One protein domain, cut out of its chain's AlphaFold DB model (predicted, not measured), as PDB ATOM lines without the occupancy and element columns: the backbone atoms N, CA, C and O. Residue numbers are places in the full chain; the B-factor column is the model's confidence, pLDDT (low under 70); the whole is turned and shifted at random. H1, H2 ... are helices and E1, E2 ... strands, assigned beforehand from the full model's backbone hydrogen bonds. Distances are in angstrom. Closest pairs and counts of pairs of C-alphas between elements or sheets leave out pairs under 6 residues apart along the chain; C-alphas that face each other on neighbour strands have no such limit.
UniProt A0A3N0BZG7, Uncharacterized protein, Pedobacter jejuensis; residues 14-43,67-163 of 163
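AT A GLANCE: This is residues 14 to 43 and 67 to 163 of the 163 residues of an uncharacterized protein of Pedobacter jejuensis (UniProt A0A3N0BZG7). One helix, H1, packs on two sheets at once: it crosses the strands of a strongly twisted five-stranded sheet and runs along the strands of a smaller, three-stranded one. H4 packs on the other face of the large sheet, over E2 and, only just, E5 at one edge, H3 stands up from the sheet on the same face as H1, and H2 only grazes the small sheet. The printed part has 127 residues, with four named helices and eight named strands in the order H1 E1 H2 E2 E3 H3 E4 E5 H4 E6 E7 E8, a mixed class. The large sheet, E5 E2 E3 E6 E7, is mixed and the small one, E1 E8 E4, is all parallel. The whole is compact, with a radius of gyration of the C-alphas of 13.9 A, and spans 42 by 35 by 32 A.

HOW THE PARTS SIT: Begin in the large sheet with E2, residues 79 to 83, and E3, residues 86 to 90, an antiparallel hairpin with N 81 and O 86 2.8 A apart. Beside E2 find the parallel edge strand E5, residues 115 to 118, with N 116 and O 80 2.8 A apart. Beside E3 runs antiparallel E6, residues 134 to 138, with N 87 and O 137 2.8 A apart. Next is the parallel edge strand E7, residues 151 to 153, with N 152 and O 136 2.8 A apart. H1, residues 16 to 27, is on this sheet at a height of 8.1 A, across the strands at 87 degrees to E2 on the local plane; the closest C-alphas of H1 and E2, Leu 21 and Ala 82, are 4.0 A apart. H3, residues 91 to 101, is on the same face and stands up from the sheet at 64 degrees; its closest C-alpha to E6 is that of Lys 91, 4.4 A from that of Gly 134. H4, residues 119 to 129, is on the opposite face at a height of 10.5 A; E5, H4 and E6 form a split strand-helix-strand unit, with E2 and E3 between its two strands and a right-handed crossover. In the small sheet, look at inner strand E8, residues 156 to 162, with a parallel neighbour on each side: N 33 of E1, residues 31 to 35, and O 159 are within hydrogen-bond range at 2.8 A, and so are N 160 and O 108 of E4, residues 105 to 111, at 2.8 A. H1 is on one face of this sheet too, two layers, at a height of 10.3 A and along the strands, at 18 degrees to E1 on the local plane. H2, residues 37 to 43, only grazes it with residues 37 to 40. Every O i to N i+4 pair is within hydrogen-bond range in H1, H3 and H4, and 2 of 3 are in H2.

IN THESE COORDINATES: Find C-alpha 16 at (207.590, 199.975, 118.160); from there H1 runs 16.5 A to C-alpha 27. E4 runs 20.0 A from C-alpha 105 at (182.892, 209.243, 109.533), and E8 runs 19.4 A to C-alpha 162 at (202.252, 206.753, 105.556).

THE WHOLE: The two C-alphas farthest apart, those of Leu 42 and Ser 146, are 42.0 A apart. Residues 44 to 66 are not printed, and C-alphas 43 and 67 are 14.6 A apart across this cut. The link from E6 to E7, 12 residues, is long. Mean pLDDT of the printed part is 73.9; look for values under 70 at residues 14 to 15, 36 to 43, 67 to 77, 124 to 132 and 142 to 149.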
ATOM      1  N   CYS A  14     208.739 200.325 110.533       51.16
ATOM      2  CA  CYS A  14     207.970 200.895 111.649       51.16
ATOM      3  C   CYS A  14     208.757 200.783 112.959       51.16
ATOM      4  O   CYS A  14     209.307 199.724 113.252       51.16
ATOM      5  N   ASP A  15     208.771 201.852 113.751       68.62
ATOM      6  CA  ASP A  15     209.183 201.785 115.151       68.62
ATOM      7  C   ASP A  15     208.115 201.074 116.010       68.62
ATOM      8  O   ASP A  15     206.974 200.864 115.578       68.62
ATOM      9  N   ASP A  16     208.488 200.680 117.231       79.06
ATOM     10  CA  ASP A  16     207.590 199.975 118.160       79.06
ATOM     11  C   ASP A  16     206.303 200.779 118.432       79.06
ATOM     12  O   ASP A  16     205.213 200.210 118.509       79.06
ATOM     13  N   SER A  17     206.406 202.113 118.470       80.88
ATOM     14  CA  SER A  17     205.276 203.034 118.652       80.88
ATOM     15  C   SER A  17     204.257 202.939 117.515       80.88
ATOM     16  O   SER A  17     203.049 202.914 117.750       80.88
ATOM     17  N   SER A  18     204.718 202.855 116.265       84.69
ATOM     18  CA  SER A  18     203.840 202.694 115.108       84.69
ATOM     19  C   SER A  18     203.100 201.360 115.155       84.69
ATOM     20  O   SER A  18     201.895 201.307 114.902       84.69
ATOM     21  N   ALA A  19     203.799 200.283 115.524       84.75
ATOM     22  CA  ALA A  19     203.199 198.963 115.683       84.75
ATOM     23  C   ALA A  19     202.112 198.948 116.761       84.75
ATOM     24  O   ALA A  19     201.006 198.448 116.527       84.75
ATOM     25  N   GLU A  20     202.416 199.534 117.917       87.50
ATOM     26  CA  GLU A  20     201.494 199.641 119.037       87.50
ATOM     27  C   GLU A  20     200.266 200.486 118.672       87.50
ATOM     28  O   GLU A  20     199.136 200.031 118.867       87.50
ATOM     29  N   LEU A  21     200.452 201.649 118.037       89.25
ATOM     30  CA  LEU A  21     199.338 202.490 117.603       89.25
ATOM     31  C   LEU A  21     198.405 201.751 116.636       89.25
ATOM     32  O   LEU A  21     197.185 201.779 116.809       89.25
ATOM     33  N   ILE A  22     198.959 201.080 115.618       89.25
ATOM     34  CA  ILE A  22     198.166 200.320 114.639       89.25
ATOM     35  C   ILE A  22     197.350 199.247 115.354       89.25
ATOM     36  O   ILE A  22     196.156 199.099 115.082       89.25
ATOM     37  N   TYR A  23     197.981 198.507 116.267       88.50
ATOM     38  CA  TYR A  23     197.311 197.469 117.035       88.50
ATOM     39  C   TYR A  23     196.126 198.034 117.827       88.50
ATOM     40  O   TYR A  23     195.018 197.506 117.715       88.50
ATOM     41  N   GLN A  24     196.325 199.129 118.566       88.94
ATOM     42  CA  GLN A  24     195.269 199.741 119.374       88.94
ATOM     43  C   GLN A  24     194.123 200.295 118.513       88.94
ATOM     44  O   GLN A  24     192.957 200.065 118.827       88.94
ATOM     45  N   LEU A  25     194.428 200.960 117.394       88.69
ATOM     46  CA  LEU A  25     193.416 201.518 116.487       88.69
ATOM     47  C   LEU A  25     192.582 200.433 115.798       88.69
ATOM     48  O   LEU A  25     191.358 200.520 115.742       88.69
ATOM     49  N   VAL A  26     193.223 199.379 115.285       88.50
ATOM     50  CA  VAL A  26     192.494 198.248 114.686       88.50
ATOM     51  C   VAL A  26     191.604 197.586 115.735       88.50
ATOM     52  O   VAL A  26     190.463 197.218 115.455       88.50
ATOM     53  N   ARG A  27     192.107 197.467 116.963       85.25
ATOM     54  CA  ARG A  27     191.371 196.882 118.078       85.25
ATOM     55  C   ARG A  27     190.193 197.736 118.547       85.25
ATOM     56  O   ARG A  27     189.174 197.161 118.923       85.25
ATOM     57  N   SER A  28     190.296 199.064 118.485       87.44
ATOM     58  CA  SER A  28     189.180 199.975 118.767       87.44
ATOM     59  C   SER A  28     188.121 199.991 117.660       87.44
ATOM     60  O   SER A  28     187.082 200.627 117.815       87.44
ATOM     61  N   GLY A  29     188.341 199.263 116.559       86.94
ATOM     62  CA  GLY A  29     187.426 199.157 115.424       86.94
ATOM     63  C   GLY A  29     187.704 200.162 114.304       86.94
ATOM     64  O   GLY A  29     186.947 200.205 113.335       86.94
ATOM     65  N   ALA A  30     188.779 200.950 114.403       89.31
ATOM     66  CA  ALA A  30     189.206 201.822 113.318       89.31
ATOM     67  C   ALA A  30     189.811 201.016 112.155       89.31
ATOM     68  O   ALA A  30     190.408 199.950 112.320       89.31
ATOM     69  N   LYS A  31     189.688 201.552 110.939       90.44
ATOM     70  CA  LYS A  31     190.277 200.982 109.722       90.44
ATOM     71  C   LYS A  31     191.650 201.611 109.500       90.44
ATOM     72  O   LYS A  31     191.733 202.808 109.248       90.44
ATOM     73  N   VAL A  32     192.724 200.827 109.519       88.06
ATOM     74  CA  VAL A  32     194.082 201.331 109.243       88.06
ATOM     75  C   VAL A  32     194.554 200.851 107.871       88.06
ATOM     76  O   VAL A  32     194.542 199.657 107.579       88.06
ATOM     77  N   LYS A  33     194.971 201.787 107.015       85.25
ATOM     78  CA  LYS A  33     195.516 201.539 105.675       85.25
ATOM     79  C   LYS A  33     196.969 201.995 105.641       85.25
ATOM     80  O   LYS A  33     197.233 203.189 105.730       85.25
ATOM     81  N   ILE A  34     197.893 201.056 105.477       81.75
ATOM     82  CA  ILE A  34     199.331 201.342 105.422       81.75
ATOM     83  C   ILE A  34     199.736 201.623 103.971       81.75
ATOM     84  O   ILE A  34     199.401 200.855 103.067       81.75
ATOM     85  N   GLN A  35     200.445 202.725 103.737       74.06
ATOM     86  CA  GLN A  35     200.882 203.178 102.419       74.06
ATOM     87  C   GLN A  35     202.372 203.534 102.446       74.06
ATOM     88  O   GLN A  35     202.826 204.270 103.315       74.06
ATOM     89  N   LYS A  36     203.144 203.054 101.462       66.50
ATOM     90  CA  LYS A  36     204.549 203.462 101.294       66.50
ATOM     91  C   LYS A  36     204.608 204.896 100.757       66.50
ATOM     92  O   LYS A  36     203.919 205.211  99.783       66.50
ATOM     93  N   ARG A  37     205.494 205.743 101.292       60.97
ATOM     94  CA  ARG A  37     205.663 207.157 100.889       60.97
ATOM     95  C   ARG A  37     205.830 207.357  99.380       60.97
ATOM     96  O   ARG A  37     205.285 208.306  98.820       60.97
ATOM     97  N   LYS A  38     206.520 206.434  98.695       51.16
ATOM     98  CA  LYS A  38     206.702 206.456  97.227       51.16
ATOM     99  C   LYS A  38     205.382 206.306  96.454       51.16
ATOM    100  O   LYS A  38     205.220 206.921  95.405       51.16
ATOM    101  N   SER A  39     204.434 205.532  96.979       47.75
ATOM    102  CA  SER A  39     203.108 205.331  96.384       47.75
ATOM    103  C   SER A  39     202.205 206.553  96.579       47.75
ATOM    104  O   SER A  39     201.420 206.881  95.695       47.75
ATOM    105  N   PHE A  40     202.364 207.270  97.695       41.47
ATOM    106  CA  PHE A  40     201.654 208.527  97.949       41.47
ATOM    107  C   PHE A  40     202.211 209.691  97.111       41.47
ATOM    108  O   PHE A  40     201.453 210.515  96.608       41.47
ATOM    109  N   ALA A  41     203.531 209.729  96.888       39.62
ATOM    110  CA  ALA A  41     204.166 210.721  96.021       39.62
ATOM    111  C   ALA A  41     203.660 210.639  94.569       39.62
ATOM    112  O   ALA A  41     203.412 211.675  93.965       39.62
ATOM    113  N   LEU A  42     203.430 209.435  94.030       32.59
ATOM    114  CA  LEU A  42     202.879 209.241  92.678       32.59
ATOM    115  C   LEU A  42     201.440 209.760  92.528       32.59
ATOM    116  O   LEU A  42     201.097 210.285  91.472       32.59
ATOM    117  N   LEU A  43     200.624 209.691  93.585       35.59
ATOM    118  CA  LEU A  43     199.285 210.297  93.608       35.59
ATOM    119  C   LEU A  43     199.330 211.839  93.643       35.59
ATOM    120  O   LEU A  43     198.343 212.476  93.290       35.59
ATOM    121  N   LEU A  67     204.611 220.755 104.299       40.38
ATOM    122  CA  LEU A  67     203.578 219.942 103.652       40.38
ATOM    123  C   LEU A  67     202.192 220.591 103.660       40.38
ATOM    124  O   LEU A  67     201.398 220.259 102.780       40.38
ATOM    125  N   ARG A  68     201.915 221.553 104.556       38.47
ATOM    126  CA  ARG A  68     200.626 222.275 104.613       38.47
ATOM    127  C   ARG A  68     200.250 222.966 103.294       38.47
ATOM    128  O   ARG A  68     199.072 223.125 103.014       38.47
ATOM    129  N   GLN A  69     201.221 223.300 102.441       38.25
ATOM    130  CA  GLN A  69     200.968 223.929 101.134       38.25
ATOM    131  C   GLN A  69     200.599 222.942 100.004       38.25
ATOM    132  O   GLN A  69     200.268 223.374  98.906       38.25
ATOM    133  N   THR A  70     200.655 221.622 100.239       39.59
ATOM    134  CA  THR A  70     200.458 220.585  99.191       39.59
ATOM    135  C   THR A  70     199.388 219.550  99.536       39.59
ATOM    136  O   THR A  70     199.311 218.484  98.917       39.59
ATOM    137  N   VAL A  71     198.618 219.806 100.584       38.41
ATOM    138  CA  VAL A  71     197.583 218.913 101.094       38.41
ATOM    139  C   VAL A  71     196.243 219.500 100.644       38.41
ATOM    140  O   VAL A  71     195.975 220.674 100.876       38.41
ATOM    141  N   HIS A  72     195.446 218.716  99.911       40.16
ATOM    142  CA  HIS A  72     194.094 219.107  99.486       40.16
ATOM    143  C   HIS A  72     193.263 219.556 100.706       40.16
ATOM    144  O   HIS A  72     193.456 219.013 101.791       40.16
ATOM    145  N   ASN A  73     192.292 220.462 100.520       47.06
ATOM    146  CA  ASN A  73     191.403 221.000 101.577       47.06
ATOM    147  C   ASN A  73     190.645 219.947 102.430       47.06
ATOM    148  O   ASN A  73     190.020 220.312 103.428       47.06
ATOM    149  N   ASP A  74     190.716 218.665 102.061       48.75
ATOM    150  CA  ASP A  74     189.994 217.542 102.673       48.75
ATOM    151  C   ASP A  74     190.911 216.590 103.465       48.75
ATOM    152  O   ASP A  74     190.488 215.524 103.909       48.75
ATOM    153  N   GLN A  75     192.196 216.919 103.601       51.84
ATOM    154  CA  GLN A  75     193.189 216.060 104.241       51.84
ATOM    155  C   GLN A  75     193.665 216.680 105.556       51.84
ATOM    156  O   GLN A  75     194.393 217.669 105.570       51.84
ATOM    157  N   ILE A  76     193.268 216.058 106.666       63.75
ATOM    158  CA  ILE A  76     193.594 216.536 108.008       63.75
ATOM    159  C   ILE A  76     194.870 215.849 108.488       63.75
ATOM    160  O   ILE A  76     194.935 214.618 108.586       63.75
ATOM    161  N   LEU A  77     195.888 216.660 108.757       62.81
ATOM    162  CA  LEU A  77     197.140 216.218 109.352       62.81
ATOM    163  C   LEU A  77     196.936 216.006 110.855       62.81
ATOM    164  O   LEU A  77     196.432 216.892 111.538       62.81
ATOM    165  N   CYS A  78     197.348 214.849 111.366       74.31
ATOM    166  CA  CYS A  78     197.188 214.504 112.773       74.31
ATOM    167  C   CYS A  78     198.461 213.896 113.379       74.31
ATOM    168  O   CYS A  78     199.408 213.535 112.667       74.31
ATOM    169  N   PHE A  79     198.459 213.779 114.708       82.06
ATOM    170  CA  PHE A  79     199.477 213.058 115.471       82.06
ATOM    171  C   PHE A  79     198.881 211.782 116.054       82.06
ATOM    172  O   PHE A  79     197.729 211.766 116.486       82.06
ATOM    173  N   GLY A  80     199.668 210.712 116.069       85.31
ATOM    174  CA  GLY A  80     199.299 209.457 116.713       85.31
ATOM    175  C   GLY A  80     199.915 209.363 118.101       85.31
ATOM    176  O   GLY A  80     201.041 209.801 118.303       85.31
ATOM    177  N   ILE A  81     199.200 208.772 119.050       87.19
ATOM    178  CA  ILE A  81     199.692 208.476 120.396       87.19
ATOM    179  C   ILE A  81     199.478 206.985 120.636       87.19
ATOM    180  O   ILE A  81     198.337 206.537 120.793       87.19
ATOM    181  N   ALA A  82     200.568 206.219 120.618       87.12
ATOM    182  CA  ALA A  82     200.551 204.760 120.604       87.12
ATOM    183  C   ALA A  82     199.848 204.169 121.828       87.12
ATOM    184  O   ALA A  82     198.957 203.337 121.675       87.12
ATOM    185  N   ASN A  83     200.154 204.687 123.018       85.50
ATOM    186  CA  ASN A  83     199.445 204.385 124.252       85.50
ATOM    187  C   ASN A  83     198.790 205.674 124.782       85.50
ATOM    188  O   ASN A  83     199.501 206.576 125.237       85.50
ATOM    189  N   PRO A  84     197.455 205.833 124.672       84.75
ATOM    190  CA  PRO A  84     196.432 204.774 124.710       84.75
ATOM    191  C   PRO A  84     195.876 204.292 123.357       84.75
ATOM    192  O   PRO A  84     194.882 203.570 123.335       84.75
ATOM    193  N   GLY A  85     196.452 204.688 122.223       88.38
ATOM    194  CA  GLY A  85     195.896 204.371 120.905       88.38
ATOM    195  C   GLY A  85     194.913 205.437 120.436       88.38
ATOM    196  O   GLY A  85     193.768 205.148 120.070       88.38
ATOM    197  N   ALA A  86     195.361 206.686 120.501       89.88
ATOM    198  CA  ALA A  86     194.571 207.862 120.181       89.88
ATOM    199  C   ALA A  86     195.216 208.667 119.057       89.88
ATOM    200  O   ALA A  86     196.429 208.643 118.856       89.88
ATOM    201  N   ILE A  87     194.387 209.408 118.340       89.44
ATOM    202  CA  ILE A  87     194.807 210.415 117.381       89.44
ATOM    203  C   ILE A  87     194.517 211.775 117.989       89.44
ATOM    204  O   ILE A  87     193.404 212.022 118.445       89.44
ATOM    205  N   TRP A  88     195.502 212.657 117.992       86.38
ATOM    206  CA  TRP A  88     195.281 214.049 118.332       86.38
ATOM    207  C   TRP A  88     194.871 214.832 117.086       86.38
ATOM    208  O   TRP A  88     195.494 214.703 116.026       86.38
ATOM    209  N   LEU A  89     193.824 215.641 117.230       83.56
ATOM    210  CA  LEU A  89     193.285 216.503 116.191       83.56
ATOM    211  C   LEU A  89     193.190 217.944 116.686       83.56
ATOM    212  O   LEU A  89     192.684 218.191 117.783       83.56
ATOM    213  N   ASP A  90     193.590 218.886 115.839       78.50
ATOM    214  CA  ASP A  90     193.401 220.314 116.080       78.50
ATOM    215  C   ASP A  90     191.923 220.649 116.345       78.50
ATOM    216  O   ASP A  90     191.005 220.120 115.704       78.50
ATOM    217  N   LYS A  91     191.680 221.587 117.265       81.50
ATOM    218  CA  LYS A  91     190.324 222.025 117.629       81.50
ATOM    219  C   LYS A  91     189.523 222.556 116.438       81.50
ATOM    220  O   LYS A  91     188.336 222.251 116.324       81.50
ATOM    221  N   SER A  92     190.154 223.314 115.541       79.88
ATOM    222  CA  SER A  92     189.510 223.845 114.331       79.88
ATOM    223  C   SER A  92     189.047 222.735 113.388       79.88
ATOM    224  O   SER A  92     187.918 222.771 112.902       79.88
ATOM    225  N   GLU A  93     189.889 221.726 113.177       80.44
ATOM    226  CA  GLU A  93     189.579 220.570 112.333       80.44
ATOM    227  C   GLU A  93     188.472 219.721 112.950       80.44
ATOM    228  O   GLU A  93     187.559 219.265 112.261       80.44
ATOM    229  N   MET A  94     188.482 219.581 114.276       83.12
ATOM    230  CA  MET A  94     187.415 218.887 114.980       83.12
ATOM    231  C   MET A  94     186.063 219.586 114.820       83.12
ATOM    232  O   MET A  94     185.056 218.925 114.563       83.12
ATOM    233  N   ILE A  95     186.034 220.914 114.951       82.94
ATOM    234  CA  ILE A  95     184.822 221.714 114.739       82.94
ATOM    235  C   ILE A  95     184.340 221.561 113.295       82.94
ATOM    236  O   ILE A  95     183.153 221.335 113.072       82.94
ATOM    237  N   LYS A  96     185.250 221.616 112.316       82.00
ATOM    238  CA  LYS A  96     184.918 221.399 110.904       82.00
ATOM    239  C   LYS A  96     184.255 220.033 110.691       82.00
ATOM    240  O   LYS A  96     183.151 219.977 110.157       82.00
ATOM    241  N   LEU A  97     184.845 218.953 111.208       82.25
ATOM    242  CA  LEU A  97     184.268 217.605 111.122       82.25
ATOM    243  C   LEU A  97     182.897 217.498 111.809       82.25
ATOM    244  O   LEU A  97     182.004 216.799 111.325       82.25
ATOM    245  N   GLN A  98     182.708 218.178 112.945       84.38
ATOM    246  CA  GLN A  98     181.413 218.216 113.631       84.38
ATOM    247  C   GLN A  98     180.346 218.892 112.770       84.38
ATOM    248  O   GLN A  98     179.231 218.384 112.675       84.38
ATOM    249  N   LEU A  99     180.688 220.010 112.133       81.88
ATOM    250  CA  LEU A  99     179.766 220.764 111.288       81.88
ATOM    251  C   LEU A  99     179.444 220.033 109.978       81.88
ATOM    252  O   LEU A  99     178.308 220.093 109.518       81.88
ATOM    253  N   GLU A 100     180.414 219.330 109.390       80.25
ATOM    254  CA  GLU A 100     180.250 218.663 108.093       80.25
ATOM    255  C   GLU A 100     179.453 217.360 108.180       80.25
ATOM    256  O   GLU A 100     178.619 217.085 107.317       80.25
ATOM    257  N   ASN A 101     179.705 216.529 109.196       78.69
ATOM    258  CA  ASN A 101     179.081 215.204 109.272       78.69
ATOM    259  C   ASN A 101     178.804 214.704 110.693       78.69
ATOM    260  O   ASN A 101     178.653 213.498 110.907       78.69
ATOM    261  N   ASN A 102     178.755 215.609 111.674       81.44
ATOM    262  CA  ASN A 102     178.604 215.277 113.090       81.44
ATOM    263  C   ASN A 102     179.668 214.282 113.599       81.44
ATOM    264  O   ASN A 102     179.433 213.522 114.541       81.44
ATOM    265  N   CYS A 103     180.842 214.266 112.962       80.06
ATOM    266  CA  CYS A 103     181.919 213.306 113.200       80.06
ATOM    267  C   CYS A 103     181.515 211.830 113.033       80.06
ATOM    268  O   CYS A 103     182.103 210.957 113.670       80.06
ATOM    269  N   ALA A 104     180.515 211.530 112.200       78.38
ATOM    270  CA  ALA A 104     180.066 210.154 111.990       78.38
ATOM    271  C   ALA A 104     181.126 209.295 111.277       78.38
ATOM    272  O   ALA A 104     181.289 208.118 111.604       78.38
ATOM    273  N   SER A 105     181.850 209.895 110.328       83.88
ATOM    274  CA  SER A 105     182.892 209.243 109.533       83.88
ATOM    275  C   SER A 105     184.072 210.184 109.335       83.88
ATOM    276  O   SER A 105     183.892 211.324 108.921       83.88
ATOM    277  N   VAL A 106     185.291 209.721 109.590       84.94
ATOM    278  CA  VAL A 106     186.497 210.553 109.485       84.94
ATOM    279  C   VAL A 106     187.610 209.761 108.810       84.94
ATOM    280  O   VAL A 106     187.867 208.611 109.165       84.94
ATOM    281  N   SER A 107     188.284 210.384 107.844       83.88
ATOM    282  CA  SER A 107     189.467 209.829 107.185       83.88
ATOM    283  C   SER A 107     190.664 210.742 107.426       83.88
ATOM    284  O   SER A 107     190.608 211.919 107.079       83.88
ATOM    285  N   LEU A 108     191.732 210.218 108.028       83.25
ATOM    286  CA  LEU A 108     192.898 211.003 108.449       83.25
ATOM    287  C   LEU A 108     194.180 210.487 107.810       83.25
ATOM    288  O   LEU A 108     194.312 209.289 107.544       83.25
ATOM    289  N   LEU A 109     195.140 211.391 107.615       80.06
ATOM    290  CA  LEU A 109     196.491 211.052 107.181       80.06
ATOM    291  C   LEU A 109     197.459 211.176 108.351       80.06
ATOM    292  O   LEU A 109     197.606 212.248 108.936       80.06
ATOM    293  N   LEU A 110     198.164 210.084 108.631       81.06
ATOM    294  CA  LEU A 110     199.158 210.008 109.690       81.06
ATOM    295  C   LEU A 110     200.489 209.564 109.092       81.06
ATOM    296  O   LEU A 110     200.557 208.531 108.435       81.06
ATOM    297  N   TYR A 111     201.551 210.326 109.318       79.12
ATOM    298  CA  TYR A 111     202.907 209.871 109.020       79.12
ATOM    299  C   TYR A 111     203.440 209.073 110.208       79.12
ATOM    300  O   TYR A 111     203.185 209.458 111.346       79.12
ATOM    301  N   SER A 112     204.205 208.008 109.957       80.19
ATOM    302  CA  SER A 112     204.887 207.254 111.024       80.19
ATOM    303  C   SER A 112     205.751 208.159 111.906       80.19
ATOM    304  O   SER A 112     205.752 208.030 113.121       80.19
ATOM    305  N   GLU A 113     206.389 209.159 111.296       74.56
ATOM    306  CA  GLU A 113     207.217 210.172 111.967       74.56
ATOM    307  C   GLU A 113     206.433 211.037 112.984       74.56
ATOM    308  O   GLU A 113     207.035 211.685 113.836       74.56
ATOM    309  N   ASN A 114     205.096 211.055 112.901       76.12
ATOM    310  CA  ASN A 114     204.203 211.823 113.776       76.12
ATOM    311  C   ASN A 114     203.535 210.945 114.851       76.12
ATOM    312  O   ASN A 114     202.520 211.343 115.432       76.12
ATOM    313  N   ILE A 115     204.054 209.738 115.079       82.81
ATOM    314  CA  ILE A 115     203.573 208.836 116.122       82.81
ATOM    315  C   ILE A 115     204.441 209.005 117.363       82.81
ATOM    316  O   ILE A 115     205.658 208.860 117.333       82.81
ATOM    317  N   LEU A 116     203.784 209.310 118.472       81.94
ATOM    318  CA  LEU A 116     204.385 209.490 119.782       81.94
ATOM    319  C   LEU A 116     204.070 208.269 120.646       81.94
ATOM    320  O   LEU A 116     202.998 207.676 120.524       81.94
ATOM    321  N   ALA A 117     204.997 207.899 121.527       81.50
ATOM    322  CA  ALA A 117     204.847 206.708 122.362       81.50
ATOM    323  C   ALA A 117     203.672 206.828 123.351       81.50
ATOM    324  O   ALA A 117     202.857 205.915 123.468       81.50
ATOM    325  N   ASP A 118     203.549 207.967 124.036       83.88
ATOM    326  CA  ASP A 118     202.562 208.162 125.098       83.88
ATOM    327  C   ASP A 118     202.098 209.622 125.237       83.88
ATOM    328  O   ASP A 118     202.633 210.552 124.621       83.88
ATOM    329  N   THR A 119     201.072 209.826 126.066       80.88
ATOM    330  CA  THR A 119     200.486 211.147 126.338       80.88
ATOM    331  C   THR A 119     201.450 212.100 127.043       80.88
ATOM    332  O   THR A 119     201.378 213.307 126.819       80.88
ATOM    333  N   ALA A 120     202.378 211.594 127.861       79.50
ATOM    334  CA  ALA A 120     203.369 212.418 128.550       79.50
ATOM    335  C   ALA A 120     204.387 213.014 127.564       79.50
ATOM    336  O   ALA A 120     204.765 214.181 127.671       79.50
ATOM    337  N   THR A 121     204.808 212.219 126.583       74.44
ATOM    338  CA  THR A 121     205.668 212.622 125.470       74.44
ATOM    339  C   THR A 121     204.930 213.596 124.556       74.44
ATOM    340  O   THR A 121     205.494 214.627 124.195       74.44
ATOM    341  N   ALA A 122     203.656 213.325 124.255       73.75
ATOM    342  CA  ALA A 122     202.800 214.232 123.494       73.75
ATOM    343  C   ALA A 122     202.651 215.600 124.164       73.75
ATOM    344  O   ALA A 122     202.906 216.608 123.514       73.75
ATOM    345  N   SER A 123     202.344 215.641 125.464       73.50
ATOM    346  CA  SER A 123     202.220 216.896 126.217       73.50
ATOM    347  C   SER A 123     203.500 217.722 126.142       73.50
ATOM    348  O   SER A 123     203.443 218.902 125.826       73.50
ATOM    349  N   LYS A 124     204.670 217.102 126.352       68.38
ATOM    350  CA  LYS A 124     205.957 217.811 126.282       68.38
ATOM    351  C   LYS A 124     206.206 218.426 124.908       68.38
ATOM    352  O   LYS A 124     206.685 219.549 124.831       68.38
ATOM    353  N   ILE A 125     205.916 217.686 123.838       64.94
ATOM    354  CA  ILE A 125     206.107 218.165 122.462       64.94
ATOM    355  C   ILE A 125     205.122 219.294 122.153       64.94
ATOM    356  O   ILE A 125     205.532 220.341 121.665       64.94
ATOM    357  N   MET A 126     203.847 219.120 122.509       65.94
ATOM    358  CA  MET A 126     202.812 220.139 122.316       65.94
ATOM    359  C   MET A 126     203.122 221.427 123.086       65.94
ATOM    360  O   MET A 126     202.937 222.513 122.540       65.94
ATOM    361  N   ASP A 127     203.664 221.323 124.302       62.53
ATOM    362  CA  ASP A 127     204.101 222.474 125.099       62.53
ATOM    363  C   ASP A 127     205.300 223.200 124.461       62.53
ATOM    364  O   ASP A 127     205.347 224.433 124.444       62.53
ATOM    365  N   ILE A 128     206.271 222.451 123.919       55.41
ATOM    366  CA  ILE A 128     207.451 223.008 123.233       55.41
ATOM    367  C   ILE A 128     207.034 223.759 121.964       55.41
ATOM    368  O   ILE A 128     207.492 224.882 121.734       55.41
ATOM    369  N   ASP A 129     206.145 223.160 121.175       53.53
ATOM    370  CA  ASP A 129     205.711 223.691 119.883       53.53
ATOM    371  C   ASP A 129     204.528 224.667 119.994       53.53
ATOM    372  O   ASP A 129     204.074 225.205 118.984       53.53
ATOM    373  N   ARG A 130     204.052 224.940 121.221       56.62
ATOM    374  CA  ARG A 130     202.879 225.785 121.514       56.62
ATOM    375  C   ARG A 130     201.656 225.369 120.700       56.62
ATOM    376  O   ARG A 130     201.002 226.188 120.061       56.62
ATOM    377  N   ILE A 131     201.360 224.078 120.696       61.28
ATOM    378  CA  ILE A 131     200.155 223.548 120.069       61.28
ATOM    379  C   ILE A 131     198.991 223.803 121.039       61.28
ATOM    380  O   ILE A 131     198.871 223.138 122.063       61.28
ATOM    381  N   GLU A 132     198.187 224.832 120.750       56.28
ATOM    382  CA  GLU A 132     197.379 225.525 121.768       56.28
ATOM    383  C   GLU A 132     196.049 224.859 122.166       56.28
ATOM    384  O   GLU A 132     195.500 225.253 123.187       56.28
ATOM    385  N   ASP A 133     195.501 223.884 121.425       72.06
ATOM    386  CA  ASP A 133     194.253 223.200 121.819       72.06
ATOM    387  C   ASP A 133     193.860 222.080 120.834       72.06
ATOM    388  O   ASP A 133     193.857 222.281 119.615       72.06
ATOM    389  N   GLY A 134     193.408 220.926 121.334       78.31
ATOM    390  CA  GLY A 134     192.931 219.844 120.470       78.31
ATOM    391  C   GLY A 134     192.130 218.756 121.176       78.31
ATOM    392  O   GLY A 134     191.865 218.818 122.375       78.31
ATOM    393  N   TYR A 135     191.726 217.755 120.401       84.88
ATOM    394  CA  TYR A 135     190.932 216.621 120.856       84.88
ATOM    395  C   TYR A 135     191.672 215.317 120.606       84.88
ATOM    396  O   TYR A 135     192.276 215.127 119.553       84.88
ATOM    397  N   LEU A 136     191.562 214.388 121.551       88.31
ATOM    398  CA  LEU A 136     191.954 213.005 121.328       88.31
ATOM    399  C   LEU A 136     190.760 212.238 120.771       88.31
ATOM    400  O   LEU A 136     189.653 212.339 121.299       88.31
ATOM    401  N   ILE A 137     190.980 211.463 119.717       89.81
ATOM    402  CA  ILE A 137     189.957 210.624 119.100       89.81
ATOM    403  C   ILE A 137     190.456 209.194 118.907       89.81
ATOM    404  O   ILE A 137     191.652 208.957 118.740       89.81
ATOM    405  N   SER A 138     189.540 208.229 118.909       90.94
ATOM    406  CA  SER A 138     189.840 206.834 118.567       90.94
ATOM    407  C   SER A 138     188.665 206.193 117.825       90.94
ATOM    408  O   SER A 138     187.680 206.858 117.486       90.94
ATOM    409  N   GLY A 139     188.796 204.901 117.524       87.00
ATOM    410  CA  GLY A 139     187.737 204.095 116.928       87.00
ATOM    411  C   GLY A 139     186.493 203.975 117.824       87.00
ATOM    412  O   GLY A 139     186.448 204.523 118.927       87.00
ATOM    413  N   PRO A 140     185.457 203.257 117.365       83.44
ATOM    414  CA  PRO A 140     184.174 203.158 118.067       83.44
ATOM    415  C   PRO A 140     184.257 202.567 119.485       83.44
ATOM    416  O   PRO A 140     183.391 202.850 120.315       83.44
ATOM    417  N   ILE A 141     185.267 201.742 119.776       79.75
ATOM    418  CA  ILE A 141     185.381 200.974 121.022       79.75
ATOM    419  C   ILE A 141     186.562 201.496 121.856       79.75
ATOM    420  O   ILE A 141     187.714 201.339 121.456       79.75
ATOM    421  N   CYS A 142     186.299 202.041 123.051       64.00
ATOM    422  CA  CYS A 142     187.359 202.324 124.031       64.00
ATOM    423  C   CYS A 142     187.891 201.016 124.623       64.00
ATOM    424  O   CYS A 142     187.116 200.185 125.102       64.00
ATOM    425  N   TYR A 143     189.209 200.823 124.584       55.91
ATOM    426  CA  TYR A 143     189.814 199.534 124.902       55.91
ATOM    427  C   TYR A 143     189.950 199.247 126.411       55.91
ATOM    428  O   TYR A 143     189.894 198.094 126.832       55.91
ATOM    429  N   ASP A 144     190.080 200.260 127.255       54.69
ATOM    430  CA  ASP A 144     190.333 200.071 128.685       54.69
ATOM    431  C   ASP A 144     189.056 199.905 129.529       54.69
ATOM    432  O   ASP A 144     189.152 199.744 130.744       54.69
ATOM    433  N   GLY A 145     187.857 199.953 128.928       44.66
ATOM    434  CA  GLY A 145     186.579 199.958 129.664       44.66
ATOM    435  C   GLY A 145     186.409 201.172 130.589       44.66
ATOM    436  O   GLY A 145     185.345 201.372 131.175       44.66
ATOM    437  N   SER A 146     187.446 201.999 130.688       45.44
ATOM    438  CA  SER A 146     187.404 203.314 131.260       45.44
ATOM    439  C   SER A 146     186.875 204.202 130.146       45.44
ATOM    440  O   SER A 146     187.326 204.198 129.000       45.44
ATOM    441  N   VAL A 147     185.818 204.940 130.437       49.12
ATOM    442  CA  VAL A 147     185.512 206.075 129.589       49.12
ATOM    443  C   VAL A 147     186.622 207.064 129.916       49.12
ATOM    444  O   VAL A 147     186.473 207.870 130.832       49.12
ATOM    445  N   LEU A 148     187.771 206.978 129.234       58.75
ATOM    446  CA  LEU A 148     188.677 208.113 129.156       58.75
ATOM    447  C   LEU A 148     187.844 209.211 128.505       58.75
ATOM    448  O   LEU A 148     187.799 209.327 127.288       58.75
ATOM    449  N   HIS A 149     187.132 209.992 129.325       59.44
ATOM    450  CA  HIS A 149     186.185 211.025 128.898       59.44
ATOM    451  C   HIS A 149     186.848 212.092 128.011       59.44
ATOM    452  O   HIS A 149     186.170 212.925 127.419       59.44
ATOM    453  N   GLN A 150     188.178 212.056 127.937       74.25
ATOM    454  CA  GLN A 150     189.040 212.907 127.137       74.25
ATOM    455  C   GLN A 150     189.232 212.394 125.697       74.25
ATOM    456  O   GLN A 150     189.603 213.186 124.836       74.25
ATOM    457  N   ILE A 151     188.978 211.105 125.419       83.50
ATOM    458  CA  ILE A 151     189.058 210.513 124.076       83.50
ATOM    459  C   ILE A 151     187.649 210.384 123.503       83.50
ATOM    460  O   ILE A 151     186.776 209.732 124.074       83.50
ATOM    461  N   ARG A 152     187.422 210.999 122.345       86.88
ATOM    462  CA  ARG A 152     186.148 210.929 121.636       86.88
ATOM    463  C   ARG A 152     186.154 209.783 120.626       86.88
ATOM    464  O   ARG A 152     187.027 209.701 119.765       86.88
ATOM    465  N   ASN A 153     185.131 208.942 120.675       88.38
ATOM    466  CA  ASN A 153     185.006 207.824 119.744       88.38
ATOM    467  C   ASN A 153     184.358 208.267 118.436       88.38
ATOM    468  O   ASN A 153     183.390 209.032 118.430       88.38
ATOM    469  N   ILE A 154     184.890 207.750 117.335       88.25
ATOM    470  CA  ILE A 154     184.406 207.995 115.981       88.25
ATOM    471  C   ILE A 154     183.953 206.661 115.395       88.25
ATOM    472  O   ILE A 154     184.733 205.712 115.329       88.25
ATOM    473  N   ASN A 155     182.689 206.593 114.971       86.19
ATOM    474  CA  ASN A 155     182.067 205.339 114.539       86.19
ATOM    475  C   ASN A 155     182.741 204.741 113.299       86.19
ATOM    476  O   ASN A 155     183.020 203.544 113.276       86.19
ATOM    477  N   ASP A 156     183.016 205.566 112.286       88.06
ATOM    478  CA  ASP A 156     183.766 205.156 111.098       88.06
ATOM    479  C   ASP A 156     185.074 205.948 110.977       88.06
ATOM    480  O   ASP A 156     185.168 206.936 110.249       88.06
ATOM    481  N   LEU A 157     186.088 205.534 111.741       89.19
ATOM    482  CA  LEU A 157     187.429 206.114 111.676       89.19
ATOM    483  C   LEU A 157     188.311 205.333 110.697       89.19
ATOM    484  O   LEU A 157     188.544 204.137 110.880       89.19
ATOM    485  N   THR A 158     188.857 206.017 109.693       87.31
ATOM    486  CA  THR A 158     189.866 205.475 108.777       87.31
ATOM    487  C   THR A 158     191.177 206.247 108.899       87.31
ATOM    488  O   THR A 158     191.211 207.458 108.711       87.31
ATOM    489  N   ILE A 159     192.276 205.543 109.163       87.50
ATOM    490  CA  ILE A 159     193.626 206.107 109.239       87.50
ATOM    491  C   ILE A 159     194.447 205.621 108.052       87.50
ATOM    492  O   ILE A 159     194.620 204.420 107.843       87.50
ATOM    493  N   HIS A 160     194.977 206.559 107.285       83.62
ATOM    494  CA  HIS A 160     195.947 206.315 106.230       83.62
ATOM    495  C   HIS A 160     197.349 206.554 106.793       83.62
ATOM    496  O   HIS A 160     197.802 207.696 106.873       83.62
ATOM    497  N   LEU A 161     198.014 205.474 107.209       82.69
ATOM    498  CA  LEU A 161     199.367 205.516 107.752       82.69
ATOM    499  C   LEU A 161     200.391 205.522 106.616       82.69
ATOM    500  O   LEU A 161     200.448 204.580 105.824       82.69
ATOM    501  N   ILE A 162     201.207 206.567 106.557       79.50
ATOM    502  CA  ILE A 162     202.252 206.753 105.556       79.50
ATOM    503  C   ILE A 162     203.606 206.426 106.191       79.50
ATOM    504  O   ILE A 162     204.030 207.120 107.116       79.50
ATOM    505  N   LEU A 163     204.266 205.385 105.667       72.19
ATOM    506  CA  LEU A 163     205.621 204.946 106.034       72.19
ATOM    507  C   LEU A 163     206.672 205.544 105.099       72.19
ATOM    508  O   LEU A 163     206.513 205.362 103.865       72.19
TER     509      LEU A 163